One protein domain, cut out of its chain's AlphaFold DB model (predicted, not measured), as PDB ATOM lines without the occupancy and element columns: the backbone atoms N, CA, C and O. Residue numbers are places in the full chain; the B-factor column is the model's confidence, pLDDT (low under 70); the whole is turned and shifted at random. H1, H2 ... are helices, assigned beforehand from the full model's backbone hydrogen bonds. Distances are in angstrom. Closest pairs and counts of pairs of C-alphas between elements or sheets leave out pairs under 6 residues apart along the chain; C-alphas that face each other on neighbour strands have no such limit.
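This is residues 872 to 975 of the 1070 residues of an uncharacterized protein of Nematocida sp. 1 ERTm6 (UniProt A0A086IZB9). Helix H5 is the middle of an elongated all-helix domain: H6 folds back side by side with it, H3 crosses it at about a right angle, and the longest helix, H4, runs the opposite way to H5 at a tilt of 5 degrees but is shifted along it, touching it with residues 917 to 921 alone. H1 lies side by side with H4 and near H5, and the short H2, five residues, only just touches both H1 and H5. The printed part has 104 residues with six named helices, H1 to H6 in order along the chain, and no named strand; the helices hold 70 residues. The whole is compact, with a radius of gyration of the C-alphas of 14.8 A, and spans 48 by 29 by 17 A.

Find C-alpha 915 at (-80.652, 465.256, -9.534); from there H4, residues 915 to 931, runs 25.1 A to C-alpha 931 at (-102.457, 455.398, -16.968). Next look at H5, residues 941 to 954, 20.1 A long, and H6, residues 962 to 975, 20.0 A long, which ends at C-alpha 975 at (-79.593, 450.719, -8.668). Earlier in the printed part come H1, residues 872 to 879, H2, residues 888 to 892, and H3, residues 897 to 908, 16.8 A long.

Start at H4. H4 and H5 form a helical hairpin: they only just touch, with 3 pairs of C-alphas within 8 A, the closest those of Cys 921 and Val 943 at 7.2 A, and run opposite ways at a shallow tilt of 5 degrees. With residues 920 to 927 alone, H4 touches H1, the closest C-alphas being Arg 874 and Leu 920, 7.0 A apart; these two run the same way at a shallow tilt of 17 degrees. H3 and H4 touch only at the corner, the closest C-alphas being Leu 907 and Tyr 916 at 6.2 A. Move now to H5, the hub, which touches four helices. H5 and H6 are a second helical hairpin, opposite ways at a shallow tilt of 21 degrees, with the closest C-alphas, Ala 954 and Asn 964, 5.9 A apart. H3 touches H5 about perpendicular, at 78 degrees, the closest C-alphas being Val 904 and Cys 950 at 5.6 A. H2 only just touches H5, with 3 pairs within 8 A, the closest C-alphas being Ser 889 and Glu 942 at 6.5 A. H4 and H6 are apart. In H1, H2, H3, H5 and H6 every O i to N i+4 pair is within hydrogen-bond range; in H4 it is 11 of 13.

The two C-alphas farthest apart are those of Lys 933 and Ser 958, at 48.5 A. The printed part has no cut and no long link; the link from H2 to H3 is tight. Check the B-factor column: the mean pLDDT of the printed part is 70.7, and 36 residues are under 70, among them residues 875 to 887 and 924 to 942.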
ATOM      1  N   TRP A 872     -86.372 466.395 -22.938       76.31
ATOM      2  CA  TRP A 872     -86.382 465.509 -24.100       76.31
ATOM      3  C   TRP A 872     -86.589 464.046 -23.684       76.31
ATOM      4  O   TRP A 872     -87.478 463.379 -24.212       76.31
ATOM      5  N   ILE A 873     -85.847 463.571 -22.674       75.75
ATOM      6  CA  ILE A 873     -86.009 462.211 -22.136       75.75
ATOM      7  C   ILE A 873     -87.438 462.020 -21.607       75.75
ATOM      8  O   ILE A 873     -88.061 461.008 -21.907       75.75
ATOM      9  N   ARG A 874     -87.992 462.993 -20.868       73.00
ATOM     10  CA  ARG A 874     -89.364 462.906 -20.332       73.00
ATOM     11  C   ARG A 874     -90.424 462.779 -21.417       73.00
ATOM     12  O   ARG A 874     -91.303 461.937 -21.282       73.00
ATOM     13  N   ILE A 875     -90.331 463.578 -22.480       69.00
ATOM     14  CA  ILE A 875     -91.277 463.514 -23.602       69.00
ATOM     15  C   ILE A 875     -91.233 462.125 -24.245       69.00
ATOM     16  O   ILE A 875     -92.275 461.527 -24.488       69.00
ATOM     17  N   HIS A 876     -90.039 461.581 -24.483       69.62
ATOM     18  CA  HIS A 876     -89.909 460.257 -25.093       69.62
ATOM     19  C   HIS A 876     -90.362 459.119 -24.171       69.62
ATOM     20  O   HIS A 876     -91.000 458.188 -24.654       69.62
ATOM     21  N   LEU A 877     -90.131 459.232 -22.861       69.62
ATOM     22  CA  LEU A 877     -90.661 458.291 -21.871       69.62
ATOM     23  C   LEU A 877     -92.199 458.290 -21.835       69.62
ATOM     24  O   LEU A 877     -92.804 457.234 -21.688       69.62
ATOM     25  N   ASP A 878     -92.832 459.453 -22.004       63.69
ATOM     26  CA  ASP A 878     -94.297 459.575 -22.052       63.69
ATOM     27  C   ASP A 878     -94.887 459.043 -23.373       63.69
ATOM     28  O   ASP A 878     -96.071 458.718 -23.450       63.69
ATOM     29  N   LEU A 879     -94.067 458.943 -24.424       57.75
ATOM     30  CA  LEU A 879     -94.474 458.447 -25.734       57.75
ATOM     31  C   LEU A 879     -94.378 456.918 -25.853       57.75
ATOM     32  O   LEU A 879     -95.146 456.374 -26.643       57.75
ATOM     33  N   GLU A 880     -93.484 456.245 -25.119       52.66
ATOM     34  CA  GLU A 880     -93.157 454.806 -25.233       52.66
ATOM     35  C   GLU A 880     -94.302 453.828 -24.900       52.66
ATOM     36  O   GLU A 880     -94.232 452.667 -25.292       52.66
ATOM     37  N   ASP A 881     -95.401 454.274 -24.284       52.53
ATOM     38  CA  ASP A 881     -96.573 453.433 -23.964       52.53
ATOM     39  C   ASP A 881     -97.409 453.009 -25.209       52.53
ATOM     40  O   ASP A 881     -98.531 452.513 -25.083       52.53
ATOM     41  N   LEU A 882     -96.886 453.196 -26.430       47.72
ATOM     42  CA  LEU A 882     -97.547 452.888 -27.704       47.72
ATOM     43  C   LEU A 882     -96.814 451.755 -28.461       47.72
ATOM     44  O   LEU A 882     -95.594 451.804 -28.596       47.72
ATOM     45  N   PRO A 883     -97.539 450.760 -29.011       37.31
ATOM     46  CA  PRO A 883     -96.999 449.441 -29.374       37.31
ATOM     47  C   PRO A 883     -95.948 449.383 -30.506       37.31
ATOM     48  O   PRO A 883     -95.345 448.331 -30.677       37.31
ATOM     49  N   ASN A 884     -95.681 450.479 -31.233       40.09
ATOM     50  CA  ASN A 884     -94.805 450.512 -32.423       40.09
ATOM     51  C   ASN A 884     -93.750 451.649 -32.414       40.09
ATOM     52  O   ASN A 884     -93.408 452.183 -33.465       40.09
ATOM     53  N   LYS A 885     -93.240 452.094 -31.256       51.88
ATOM     54  CA  LYS A 885     -92.325 453.256 -31.201       51.88
ATOM     55  C   LYS A 885     -90.841 452.918 -31.054       51.88
ATOM     56  O   LYS A 885     -90.455 451.970 -30.377       51.88
ATOM     57  N   ASN A 886     -90.006 453.780 -31.638       52.00
ATOM     58  CA  ASN A 886     -88.560 453.802 -31.436       52.00
ATOM     59  C   ASN A 886     -88.238 454.073 -29.961       52.00
ATOM     60  O   ASN A 886     -88.573 455.141 -29.447       52.00
ATOM     61  N   THR A 887     -87.581 453.126 -29.292       63.38
ATOM     62  CA  THR A 887     -87.173 453.292 -27.888       63.38
ATOM     63  C   THR A 887     -86.102 454.381 -27.766       63.38
ATOM     64  O   THR A 887     -85.271 454.540 -28.669       63.38
ATOM     65  N   ILE A 888     -86.047 455.090 -26.629       71.44
ATOM     66  CA  ILE A 888     -84.941 456.009 -26.258       71.44
ATOM     67  C   ILE A 888     -83.592 455.349 -26.539       71.44
ATOM     68  O   ILE A 888     -82.638 455.980 -26.994       71.44
ATOM     69  N   SER A 889     -83.555 454.041 -26.322       68.50
ATOM     70  CA  SER A 889     -82.415 453.192 -26.565       68.50
ATOM     71  C   SER A 889     -81.902 453.244 -28.020       68.50
ATOM     72  O   SER A 889     -80.724 453.514 -28.267       68.50
ATOM     73  N   MET A 890     -82.795 453.117 -29.005       67.25
ATOM     74  CA  MET A 890     -82.449 453.190 -30.426       67.25
ATOM     75  C   MET A 890     -81.969 454.586 -30.823       67.25
ATOM     76  O   MET A 890     -81.083 454.719 -31.663       67.25
ATOM     77  N   ILE A 891     -82.502 455.632 -30.194       71.19
ATOM     78  CA  ILE A 891     -82.097 457.011 -30.473       71.19
ATOM     79  C   ILE A 891     -80.693 457.295 -29.925       71.19
ATOM     80  O   ILE A 891     -79.849 457.834 -30.642       71.19
ATOM     81  N   LEU A 892     -80.416 456.884 -28.683       74.50
ATOM     82  CA  LEU A 892     -79.092 457.013 -28.068       74.50
ATOM     83  C   LEU A 892     -78.009 456.254 -28.851       74.50
ATOM     84  O   LEU A 892     -76.863 456.695 -28.875       74.50
ATOM     85  N   SER A 893     -78.370 455.171 -29.550       69.81
ATOM     86  CA  SER A 893     -77.441 454.423 -30.412       69.81
ATOM     87  C   SER A 893     -76.900 455.218 -31.612       69.81
ATOM     88  O   SER A 893     -75.895 454.824 -32.198       69.81
ATOM     89  N   GLN A 894     -77.531 456.345 -31.972       70.25
ATOM     90  CA  GLN A 894     -77.098 457.227 -33.067       70.25
ATOM     91  C   GLN A 894     -76.072 458.289 -32.632       70.25
ATOM     92  O   GLN A 894     -75.617 459.091 -33.463       70.25
ATOM     93  N   LEU A 895     -75.744 458.354 -31.337       70.69
ATOM     94  CA  LEU A 895     -74.717 459.251 -30.815       70.69
ATOM     95  C   LEU A 895     -73.324 458.663 -31.043       70.69
ATOM     96  O   LEU A 895     -73.093 457.468 -30.868       70.69
ATOM     97  N   ASN A 896     -72.367 459.518 -31.402       70.31
ATOM     98  CA  ASN A 896     -70.962 459.121 -31.399       70.31
ATOM     99  C   ASN A 896     -70.382 459.118 -29.968       70.31
ATOM    100  O   ASN A 896     -71.033 459.521 -29.001       70.31
ATOM    101  N   TYR A 897     -69.133 458.668 -29.832       70.31
ATOM    102  CA  TYR A 897     -68.453 458.561 -28.539       70.31
ATOM    103  C   TYR A 897     -68.419 459.886 -27.754       70.31
ATOM    104  O   TYR A 897     -68.776 459.905 -26.577       70.31
ATOM    105  N   TYR A 898     -68.049 460.991 -28.406       73.25
ATOM    106  CA  TYR A 898     -67.957 462.308 -27.766       73.25
ATOM    107  C   TYR A 898     -69.337 462.852 -27.379       73.25
ATOM    108  O   TYR A 898     -69.517 463.322 -26.261       73.25
ATOM    109  N   GLU A 899     -70.330 462.702 -28.257       77.06
ATOM    110  CA  GLU A 899     -71.723 463.092 -27.983       77.06
ATOM    111  C   GLU A 899     -72.305 462.313 -26.792       77.06
ATOM    112  O   GLU A 899     -73.048 462.863 -25.981       77.06
ATOM    113  N   THR A 900     -71.936 461.037 -26.650       79.44
ATOM    114  CA  THR A 900     -72.372 460.198 -25.525       79.44
ATOM    115  C   THR A 900     -71.737 460.639 -24.204       79.44
ATOM    116  O   THR A 900     -72.404 460.641 -23.168       79.44
ATOM    117  N   ILE A 901     -70.466 461.053 -24.227       79.19
ATOM    118  CA  ILE A 901     -69.807 461.653 -23.059       79.19
ATOM    119  C   ILE A 901     -70.508 462.955 -22.683       79.19
ATOM    120  O   ILE A 901     -70.905 463.102 -21.530       79.19
ATOM    121  N   ASP A 902     -70.718 463.863 -23.638       81.81
ATOM    122  CA  ASP A 902     -71.392 465.141 -23.385       81.81
ATOM    123  C   ASP A 902     -72.792 464.933 -22.789       81.81
ATOM    124  O   ASP A 902     -73.166 465.620 -21.836       81.81
ATOM    125  N   PHE A 903     -73.539 463.941 -23.283       86.75
ATOM    126  CA  PHE A 903     -74.849 463.568 -22.745       86.75
ATOM    127  C   PHE A 903     -74.785 463.213 -21.258       86.75
ATOM    128  O   PHE A 903     -75.532 463.777 -20.453       86.75
ATOM    129  N   VAL A 904     -73.869 462.320 -20.874       86.81
ATOM    130  CA  VAL A 904     -73.706 461.909 -19.474       86.81
ATOM    131  C   VAL A 904     -73.179 463.052 -18.614       86.81
ATOM    132  O   VAL A 904     -73.677 463.268 -17.508       86.81
ATOM    133  N   MET A 905     -72.196 463.802 -19.107       86.81
ATOM    134  CA  MET A 905     -71.593 464.906 -18.365       86.81
ATOM    135  C   MET A 905     -72.618 465.998 -18.068       86.81
ATOM    136  O   MET A 905     -72.678 466.491 -16.944       86.81
ATOM    137  N   LEU A 906     -73.496 466.325 -19.018       87.31
ATOM    138  CA  LEU A 906     -74.571 467.287 -18.789       87.31
ATOM    139  C   LEU A 906     -75.609 466.746 -17.798       87.31
ATOM    140  O   LEU A 906     -75.916 467.416 -16.813       87.31
ATOM    141  N   LEU A 907     -76.105 465.521 -18.000       87.31
ATOM    142  CA  LEU A 907     -77.144 464.932 -17.148       87.31
ATOM    143  C   LEU A 907     -76.695 464.749 -15.686       87.31
ATOM    144  O   LEU A 907     -77.515 464.809 -14.772       87.31
ATOM    145  N   THR A 908     -75.397 464.546 -15.460       87.50
ATOM    146  CA  THR A 908     -74.803 464.330 -14.127       87.50
ATOM    147  C   THR A 908     -74.105 465.568 -13.554       87.50
ATOM    148  O   THR A 908     -73.563 465.521 -12.447       87.50
ATOM    149  N   ASN A 909     -74.088 466.678 -14.302       85.88
ATOM    150  CA  ASN A 909     -73.288 467.867 -14.009       85.88
ATOM    151  C   ASN A 909     -71.820 467.513 -13.695       85.88
ATOM    152  O   ASN A 909     -71.332 467.749 -12.588       85.88
ATOM    153  N   ASN A 910     -71.134 466.880 -14.647       85.88
ATOM    154  CA  ASN A 910     -69.777 466.344 -14.504       85.88
ATOM    155  C   ASN A 910     -69.634 465.422 -13.280       85.88
ATOM    156  O   ASN A 910     -68.706 465.574 -12.487       85.88
ATOM    157  N   PHE A 911     -70.581 464.497 -13.096       87.12
ATOM    158  CA  PHE A 911     -70.630 463.563 -11.961       87.12
ATOM    159  C   PHE A 911     -70.754 464.216 -10.574       87.12
ATOM    160  O   PHE A 911     -70.453 463.585  -9.566       87.12
ATOM    161  N   THR A 912     -71.196 465.472 -10.477       83.19
ATOM    162  CA  THR A 912     -71.399 466.128  -9.170       83.19
ATOM    163  C   THR A 912     -72.813 465.959  -8.620       83.19
ATOM    164  O   THR A 912     -73.034 466.233  -7.440       83.19
ATOM    165  N   SER A 913     -73.770 465.523  -9.446       83.19
ATOM    166  CA  SER A 913     -75.185 465.452  -9.080       83.19
ATOM    167  C   SER A 913     -75.915 464.280  -9.741       83.19
ATOM    168  O   SER A 913     -75.724 463.991 -10.921       83.19
ATOM    169  N   THR A 914     -76.817 463.646  -8.990       81.19
ATOM    170  CA  THR A 914     -77.795 462.651  -9.470       81.19
ATOM    171  C   THR A 914     -79.184 463.255  -9.707       81.19
ATOM    172  O   THR A 914     -80.107 462.533 -10.074       81.19
ATOM    173  N   PHE A 915     -79.351 464.574  -9.539       85.06
ATOM    174  CA  PHE A 915     -80.652 465.256  -9.534       85.06
ATOM    175  C   PHE A 915     -81.557 464.883 -10.720       85.06
ATOM    176  O   PHE A 915     -82.676 464.419 -10.515       85.06
ATOM    177  N   TYR A 916     -81.078 465.023 -11.962       84.25
ATOM    178  CA  TYR A 916     -81.896 464.715 -13.144       84.25
ATOM    179  C   TYR A 916     -82.249 463.229 -13.239       84.25
ATOM    180  O   TYR A 916     -83.364 462.882 -13.620       84.25
ATOM    181  N   LEU A 917     -81.325 462.349 -12.851       81.50
ATOM    182  CA  LEU A 917     -81.556 460.908 -12.824       81.50
ATOM    183  C   LEU A 917     -82.646 460.528 -11.804       81.50
ATOM    184  O   LEU A 917     -83.480 459.657 -12.072       81.50
ATOM    185  N   GLU A 918     -82.672 461.186 -10.644       79.44
ATOM    186  CA  GLU A 918     -83.704 460.995  -9.621       79.44
ATOM    187  C   GLU A 918     -85.062 461.548 -10.065       79.44
ATOM    188  O   GLU A 918     -86.090 460.892  -9.884       79.44
ATOM    189  N   GLU A 919     -85.083 462.727 -10.689       82.44
ATOM    190  CA  GLU A 919     -86.307 463.333 -11.215       82.44
ATOM    191  C   GLU A 919     -86.930 462.505 -12.350       82.44
ATOM    192  O   GLU A 919     -88.155 462.360 -12.399       82.44
ATOM    193  N   LEU A 920     -86.120 461.873 -13.211       78.44
ATOM    194  CA  LEU A 920     -86.611 460.944 -14.239       78.44
ATOM    195  C   LEU A 920     -87.340 459.756 -13.602       78.44
ATOM    196  O   LEU A 920     -88.422 459.364 -14.048       78.44
ATOM    197  N   CYS A 921     -86.788 459.223 -12.509       74.50
ATOM    198  CA  CYS A 921     -87.416 458.136 -11.765       74.50
ATOM    199  C   CYS A 921     -88.751 458.575 -11.149       74.50
ATOM    200  O   CYS A 921     -89.755 457.871 -11.279       74.50
ATOM    201  N   LYS A 922     -88.796 459.761 -10.523       76.06
ATOM    202  CA  LYS A 922     -90.029 460.316  -9.935       76.06
ATOM    203  C   LYS A 922     -91.119 460.538 -10.987       76.06
ATOM    204  O   LYS A 922     -92.276 460.195 -10.732       76.06
ATOM    205  N   HIS A 923     -90.764 461.083 -12.155       73.88
ATOM    206  CA  HIS A 923     -91.695 461.333 -13.265       73.88
ATOM    207  C   HIS A 923     -92.382 460.039 -13.718       73.88
ATOM    208  O   HIS A 923     -93.614 459.973 -13.748       73.88
ATOM    209  N   MET A 924     -91.611 458.969 -13.932       66.38
ATOM    210  CA  MET A 924     -92.158 457.667 -14.333       66.38
ATOM    211  C   MET A 924     -93.050 457.039 -13.265       66.38
ATOM    212  O   MET A 924     -94.134 456.542 -13.577       66.38
ATOM    213  N   CYS A 925     -92.656 457.110 -11.988       65.56
ATOM    214  CA  CYS A 925     -93.497 456.634 -10.889       65.56
ATOM    215  C   CYS A 925     -94.846 457.377 -10.811       65.56
ATOM    216  O   CYS A 925     -95.840 456.797 -10.368       65.56
ATOM    217  N   LYS A 926     -94.899 458.647 -11.236       65.44
ATOM    218  CA  LYS A 926     -96.106 459.485 -11.215       65.44
ATOM    219  C   LYS A 926     -97.031 459.234 -12.413       65.44
ATOM    220  O   LYS A 926     -98.239 459.132 -12.205       65.44
ATOM    221  N   ASN A 927     -96.495 459.106 -13.629       56.69
ATOM    222  CA  ASN A 927     -97.300 458.895 -14.843       56.69
ATOM    223  C   ASN A 927     -97.903 457.488 -14.917       56.69
ATOM    224  O   ASN A 927     -99.096 457.339 -15.187       56.69
ATOM    225  N   ARG A 928     -97.146 456.456 -14.532       55.59
ATOM    226  CA  ARG A 928     -97.628 455.066 -14.515       55.59
ATOM    227  C   ARG A 928     -98.805 454.841 -13.553       55.59
ATOM    228  O   ARG A 928     -99.742 454.124 -13.890       55.59
ATOM    229  N   ARG A 929     -98.853 455.556 -12.419       50.66
ATOM    230  CA  ARG A 929    -100.016 455.563 -11.502       50.66
ATOM    231  C   ARG A 929    -101.301 456.130 -12.124       50.66
ATOM    232  O   ARG A 929    -102.380 455.805 -11.640       50.66
ATOM    233  N   LYS A 930    -101.202 456.992 -13.146       48.72
ATOM    234  CA  LYS A 930    -102.363 457.612 -13.809       48.72
ATOM    235  C   LYS A 930    -102.925 456.772 -14.961       48.72
ATOM    236  O   LYS A 930    -104.133 456.809 -15.169       48.72
ATOM    237  N   VAL A 931    -102.078 456.049 -15.696       46.84
ATOM    238  CA  VAL A 931    -102.457 455.398 -16.968       46.84
ATOM    239  C   VAL A 931    -102.971 453.965 -16.781       46.84
ATOM    240  O   VAL A 931    -103.921 453.562 -17.447       46.84
ATOM    241  N   LEU A 932    -102.425 453.193 -15.837       45.62
ATOM    242  CA  LEU A 932    -102.838 451.805 -15.610       45.62
ATOM    243  C   LEU A 932    -103.466 451.676 -14.220       45.62
ATOM    244  O   LEU A 932    -102.773 451.650 -13.207       45.62
ATOM    245  N   LYS A 933    -104.797 451.549 -14.158       41.53
ATOM    246  CA  LYS A 933    -105.543 451.163 -12.943       41.53
ATOM    247  C   LYS A 933    -105.290 449.683 -12.560       41.53
ATOM    248  O   LYS A 933    -106.235 448.926 -12.363       41.53
ATOM    249  N   LYS A 934    -104.029 449.239 -12.500       34.53
ATOM    250  CA  LYS A 934    -103.597 447.901 -12.049       34.53
ATOM    251  C   LYS A 934    -102.322 448.010 -11.190       34.53
ATOM    252  O   LYS A 934    -101.576 448.975 -11.354       34.53
ATOM    253  N   PRO A 935    -102.055 447.058 -10.272       37.59
ATOM    254  CA  PRO A 935    -100.876 447.107  -9.409       37.59
ATOM    255  C   PRO A 935     -99.594 446.943 -10.244       37.59
ATOM    256  O   PRO A 935     -99.501 446.035 -11.066       37.59
ATOM    257  N   PHE A 936     -98.622 447.833 -10.035       43.84
ATOM    258  CA  PHE A 936     -97.362 447.944 -10.782       43.84
ATOM    259  C   PHE A 936     -96.205 447.196 -10.102       43.84
ATOM    260  O   PHE A 936     -96.020 447.376  -8.901       43.84
ATOM    261  N   PHE A 937     -95.359 446.484 -10.866       43.81
ATOM    262  CA  PHE A 937     -94.081 445.934 -10.360       43.81
ATOM    263  C   PHE A 937     -92.849 446.058 -11.290       43.81
ATOM    264  O   PHE A 937     -91.758 445.672 -10.876       43.81
ATOM    265  N   GLU A 938     -92.944 446.648 -12.490       49.38
ATOM    266  CA  GLU A 938     -91.795 446.746 -13.417       49.38
ATOM    267  C   GLU A 938     -91.186 448.160 -13.483       49.38
ATOM    268  O   GLU A 938     -91.883 449.144 -13.752       49.38
ATOM    269  N   PHE A 939     -89.869 448.259 -13.247       52.41
ATOM    270  CA  PHE A 939     -89.082 449.482 -13.456       52.41
ATOM    271  C   PHE A 939     -88.849 449.702 -14.967       52.41
ATOM    272  O   PHE A 939     -88.605 448.718 -15.669       52.41
ATOM    273  N   PRO A 940     -88.935 450.938 -15.502       58.56
ATOM    274  CA  PRO A 940     -88.737 451.187 -16.934       58.56
ATOM    275  C   PRO A 940     -87.300 450.845 -17.360       58.56
ATOM    276  O   PRO A 940     -86.339 451.361 -16.779       58.56
ATOM    277  N   ARG A 941     -87.148 449.981 -18.371       65.38
ATOM    278  CA  ARG A 941     -85.848 449.446 -18.827       65.38
ATOM    279  C   ARG A 941     -84.932 450.552 -19.366       65.38
ATOM    280  O   ARG A 941     -83.707 450.464 -19.287       65.38
ATOM    281  N   GLU A 942     -85.524 451.620 -19.873       67.75
ATOM    282  CA  GLU A 942     -84.894 452.750 -20.542       67.75
ATOM    283  C   GLU A 942     -84.231 453.693 -19.534       67.75
ATOM    284  O   GLU A 942     -83.091 454.117 -19.726       67.75
ATOM    285  N   VAL A 943     -84.892 453.946 -18.398       72.12
ATOM    286  CA  VAL A 943     -84.303 454.714 -17.292       72.12
ATOM    287  C   VAL A 943     -83.147 453.930 -16.670       72.12
ATOM    288  O   VAL A 943     -82.082 454.498 -16.440       72.12
ATOM    289  N   GLU A 944     -83.305 452.616 -16.468       71.75
ATOM    290  CA  GLU A 944     -82.217 451.749 -15.979       71.75
ATOM    291  C   GLU A 944     -80.996 451.809 -16.916       71.75
ATOM    292  O   GLU A 944     -79.855 451.926 -16.465       71.75
ATOM    293  N   SER A 945     -81.238 451.822 -18.229       72.50
ATOM    294  CA  SER A 945     -80.203 451.918 -19.263       72.50
ATOM    295  C   SER A 945     -79.398 453.221 -19.200       72.50
ATOM    296  O   SER A 945     -78.176 453.192 -19.356       72.50
ATOM    297  N   ILE A 946     -80.048 454.357 -18.923       78.88
ATOM    298  CA  ILE A 946     -79.375 455.656 -18.754       78.88
ATOM    299  C   ILE A 946     -78.479 455.649 -17.505       78.88
ATOM    300  O   ILE A 946     -77.347 456.135 -17.558       78.88
ATOM    301  N   TYR A 947     -78.937 455.055 -16.398       79.94
ATOM    302  CA  TYR A 947     -78.126 454.908 -15.181       79.94
ATOM    303  C   TYR A 947     -76.874 454.066 -15.430       79.94
ATOM    304  O   TYR A 947     -75.778 454.455 -15.018       79.94
ATOM    305  N   TYR A 948     -77.013 452.939 -16.135       77.19
ATOM    306  CA  TYR A 948     -75.857 452.138 -16.518       77.19
ATOM    307  C   TYR A 948     -74.904 452.930 -17.412       77.19
ATOM    308  O   TYR A 948     -73.709 452.930 -17.143       77.19
ATOM    309  N   MET A 949     -75.399 453.654 -18.421       78.56
ATOM    310  CA  MET A 949     -74.561 454.500 -19.281       78.56
ATOM    311  C   MET A 949     -73.746 455.520 -18.468       78.56
ATOM    312  O   MET A 949     -72.539 455.643 -18.677       78.56
ATOM    313  N   CYS A 950     -74.368 456.188 -17.491       83.31
ATOM    314  CA  CYS A 950     -73.673 457.125 -16.603       83.31
ATOM    315  C   CYS A 950     -72.581 456.429 -15.775       83.31
ATOM    316  O   CYS A 950     -71.459 456.926 -15.682       83.31
ATOM    317  N   LEU A 951     -72.893 455.255 -15.220       79.81
ATOM    318  CA  LEU A 951     -71.954 454.426 -14.462       79.81
ATOM    319  C   LEU A 951     -70.765 453.971 -15.326       79.81
ATOM    320  O   LEU A 951     -69.621 453.996 -14.876       79.81
ATOM    321  N   TYR A 952     -71.022 453.593 -16.582       78.31
ATOM    322  CA  TYR A 952     -70.007 453.153 -17.537       78.31
ATOM    323  C   TYR A 952     -68.997 454.248 -17.861       78.31
ATOM    324  O   TYR A 952     -67.795 453.975 -17.862       78.31
ATOM    325  N   ILE A 953     -69.475 455.463 -18.140       79.25
ATOM    326  CA  ILE A 953     -68.613 456.596 -18.490       79.25
ATOM    327  C   ILE A 953     -67.847 457.084 -17.259       79.25
ATOM    328  O   ILE A 953     -66.645 457.324 -17.362       79.25
ATOM    329  N   ALA A 954     -68.482 457.122 -16.082       82.25
ATOM    330  CA  ALA A 954     -67.819 457.511 -14.836       82.25
ATOM    331  C   ALA A 954     -66.601 456.629 -14.495       82.25
ATOM    332  O   ALA A 954     -65.669 457.106 -13.849       82.25
ATOM    333  N   CYS A 955     -66.589 455.367 -14.947       79.44
ATOM    334  CA  CYS A 955     -65.485 454.431 -14.734       79.44
ATOM    335  C   CYS A 955     -64.331 454.543 -15.751       79.44
ATOM    336  O   CYS A 955     -63.288 453.940 -15.509       79.44
ATOM    337  N   GLN A 956     -64.485 455.265 -16.874       77.38
ATOM    338  CA  GLN A 956     -63.489 455.295 -17.968       77.38
ATOM    339  C   GLN A 956     -62.219 456.104 -17.660       77.38
ATOM    340  O   GLN A 956     -61.223 455.951 -18.363       77.38
ATOM    341  N   GLU A 957     -62.245 456.971 -16.649       71.19
ATOM    342  CA  GLU A 957     -61.105 457.812 -16.266       71.19
ATOM    343  C   GLU A 957     -59.896 456.958 -15.852       71.19
ATOM    344  O   GLU A 957     -60.010 456.061 -15.015       71.19
ATOM    345  N   SER A 958     -58.708 457.266 -16.388       68.75
ATOM    346  CA  SER A 958     -57.468 456.550 -16.030       68.75
ATOM    347  C   SER A 958     -57.139 456.661 -14.534       68.75
ATOM    348  O   SER A 958     -56.551 455.751 -13.951       68.75
ATOM    349  N   LYS A 959     -57.569 457.756 -13.891       74.44
ATOM    350  CA  LYS A 959     -57.580 457.939 -12.437       74.44
ATOM    351  C   LYS A 959     -58.942 458.454 -11.990       74.44
ATOM    352  O   LYS A 959     -59.309 459.587 -12.277       74.44
ATOM    353  N   LEU A 960     -59.657 457.644 -11.215       76.31
ATOM    354  CA  LEU A 960     -60.932 458.042 -10.623       76.31
ATOM    355  C   LEU A 960     -60.718 459.155  -9.595       76.31
ATOM    356  O   LEU A 960     -60.013 458.968  -8.600       76.31
ATOM    357  N   THR A 961     -61.349 460.306  -9.813       80.31
ATOM    358  CA  THR A 961     -61.356 461.382  -8.819       80.31
ATOM    359  C   THR A 961     -62.295 461.039  -7.654       80.31
ATOM    360  O   THR A 961     -63.178 460.184  -7.768       80.31
ATOM    361  N   ASN A 962     -62.162 461.749  -6.526       78.75
ATOM    362  CA  ASN A 962     -63.103 461.626  -5.404       78.75
ATOM    363  C   ASN A 962     -64.558 461.907  -5.829       78.75
ATOM    364  O   ASN A 962     -65.480 461.312  -5.276       78.75
ATOM    365  N   GLN A 963     -64.759 462.781  -6.823       79.50
ATOM    366  CA  GLN A 963     -66.080 463.084  -7.377       79.50
ATOM    367  C   GLN A 963     -66.649 461.879  -8.136       79.50
ATOM    368  O   GLN A 963     -67.754 461.442  -7.820       79.50
ATOM    369  N   ASN A 964     -65.867 461.271  -9.042       80.94
ATOM    370  CA  ASN A 964     -66.273 460.051  -9.751       80.94
ATOM    371  C   ASN A 964     -66.633 458.936  -8.760       80.94
ATOM    372  O   ASN A 964     -67.691 458.327  -8.872       80.94
ATOM    373  N   MET A 965     -65.781 458.700  -7.757       79.12
ATOM    374  CA  MET A 965     -65.999 457.653  -6.753       79.12
ATOM    375  C   MET A 965     -67.294 457.860  -5.963       79.12
ATOM    376  O   MET A 965     -68.035 456.902  -5.740       79.12
ATOM    377  N   LYS A 966     -67.585 459.104  -5.561       82.44
ATOM    378  CA  LYS A 966     -68.822 459.450  -4.853       82.44
ATOM    379  C   LYS A 966     -70.054 459.200  -5.728       82.44
ATOM    380  O   LYS A 966     -70.962 458.494  -5.295       82.44
ATOM    381  N   PHE A 967     -70.053 459.700  -6.963       85.25
ATOM    382  CA  PHE A 967     -71.155 459.509  -7.907       85.25
ATOM    383  C   PHE A 967     -71.413 458.031  -8.215       85.25
ATOM    384  O   PHE A 967     -72.552 457.568  -8.189       85.25
ATOM    385  N   ILE A 968     -70.347 457.267  -8.469       81.69
ATOM    386  CA  ILE A 968     -70.431 455.827  -8.726       81.69
ATOM    387  C   ILE A 968     -71.055 455.111  -7.521       81.69
ATOM    388  O   ILE A 968     -71.959 454.292  -7.691       81.69
ATOM    389  N   HIS A 969     -70.616 455.444  -6.304       81.00
ATOM    390  CA  HIS A 969     -71.162 454.872  -5.077       81.00
ATOM    391  C   HIS A 969     -72.664 455.155  -4.926       81.00
ATOM    392  O   HIS A 969     -73.442 454.235  -4.665       81.00
ATOM    393  N   GLU A 970     -73.079 456.409  -5.121       80.75
ATOM    394  CA  GLU A 970     -74.483 456.841  -5.057       80.75
ATOM    395  C   GLU A 970     -75.340 456.126  -6.111       80.75
ATOM    396  O   GLU A 970     -76.396 455.577  -5.789       80.75
ATOM    397  N   THR A 971     -74.836 456.023  -7.342       78.62
ATOM    398  CA  THR A 971     -75.495 455.346  -8.468       78.62
ATOM    399  C   THR A 971     -75.691 453.850  -8.197       78.62
ATOM    400  O   THR A 971     -76.787 453.322  -8.394       78.62
ATOM    401  N   ILE A 972     -74.671 453.151  -7.683       76.44
ATOM    402  CA  ILE A 972     -74.769 451.726  -7.314       76.44
ATOM    403  C   ILE A 972     -75.763 451.530  -6.164       76.44
ATOM    404  O   ILE A 972     -76.572 450.600  -6.192       76.44
ATOM    405  N   CYS A 973     -75.730 452.404  -5.155       75.38
ATOM    406  CA  CYS A 973     -76.673 452.376  -4.036       75.38
ATOM    407  C   CYS A 973     -78.119 452.652  -4.479       75.38
ATOM    408  O   CYS A 973     -79.049 452.131  -3.863       75.38
ATOM    409  N   PHE A 974     -78.323 453.436  -5.538       74.62
ATOM    410  CA  PHE A 974     -79.635 453.645  -6.140       74.62
ATOM    411  C   PHE A 974     -80.105 452.423  -6.937       74.62
ATOM    412  O   PHE A 974     -81.184 451.901  -6.660       74.62
ATOM    413  N   LEU A 975     -79.284 451.912  -7.866       70.00
ATOM    414  CA  LEU A 975     -79.593 450.719  -8.668       70.00
ATOM    415  C   LEU A 975     -79.891 449.499  -7.782       70.00
ATOM    416  O   LEU A 975     -80.774 448.700  -8.083       70.00
TER     417      LEU A 975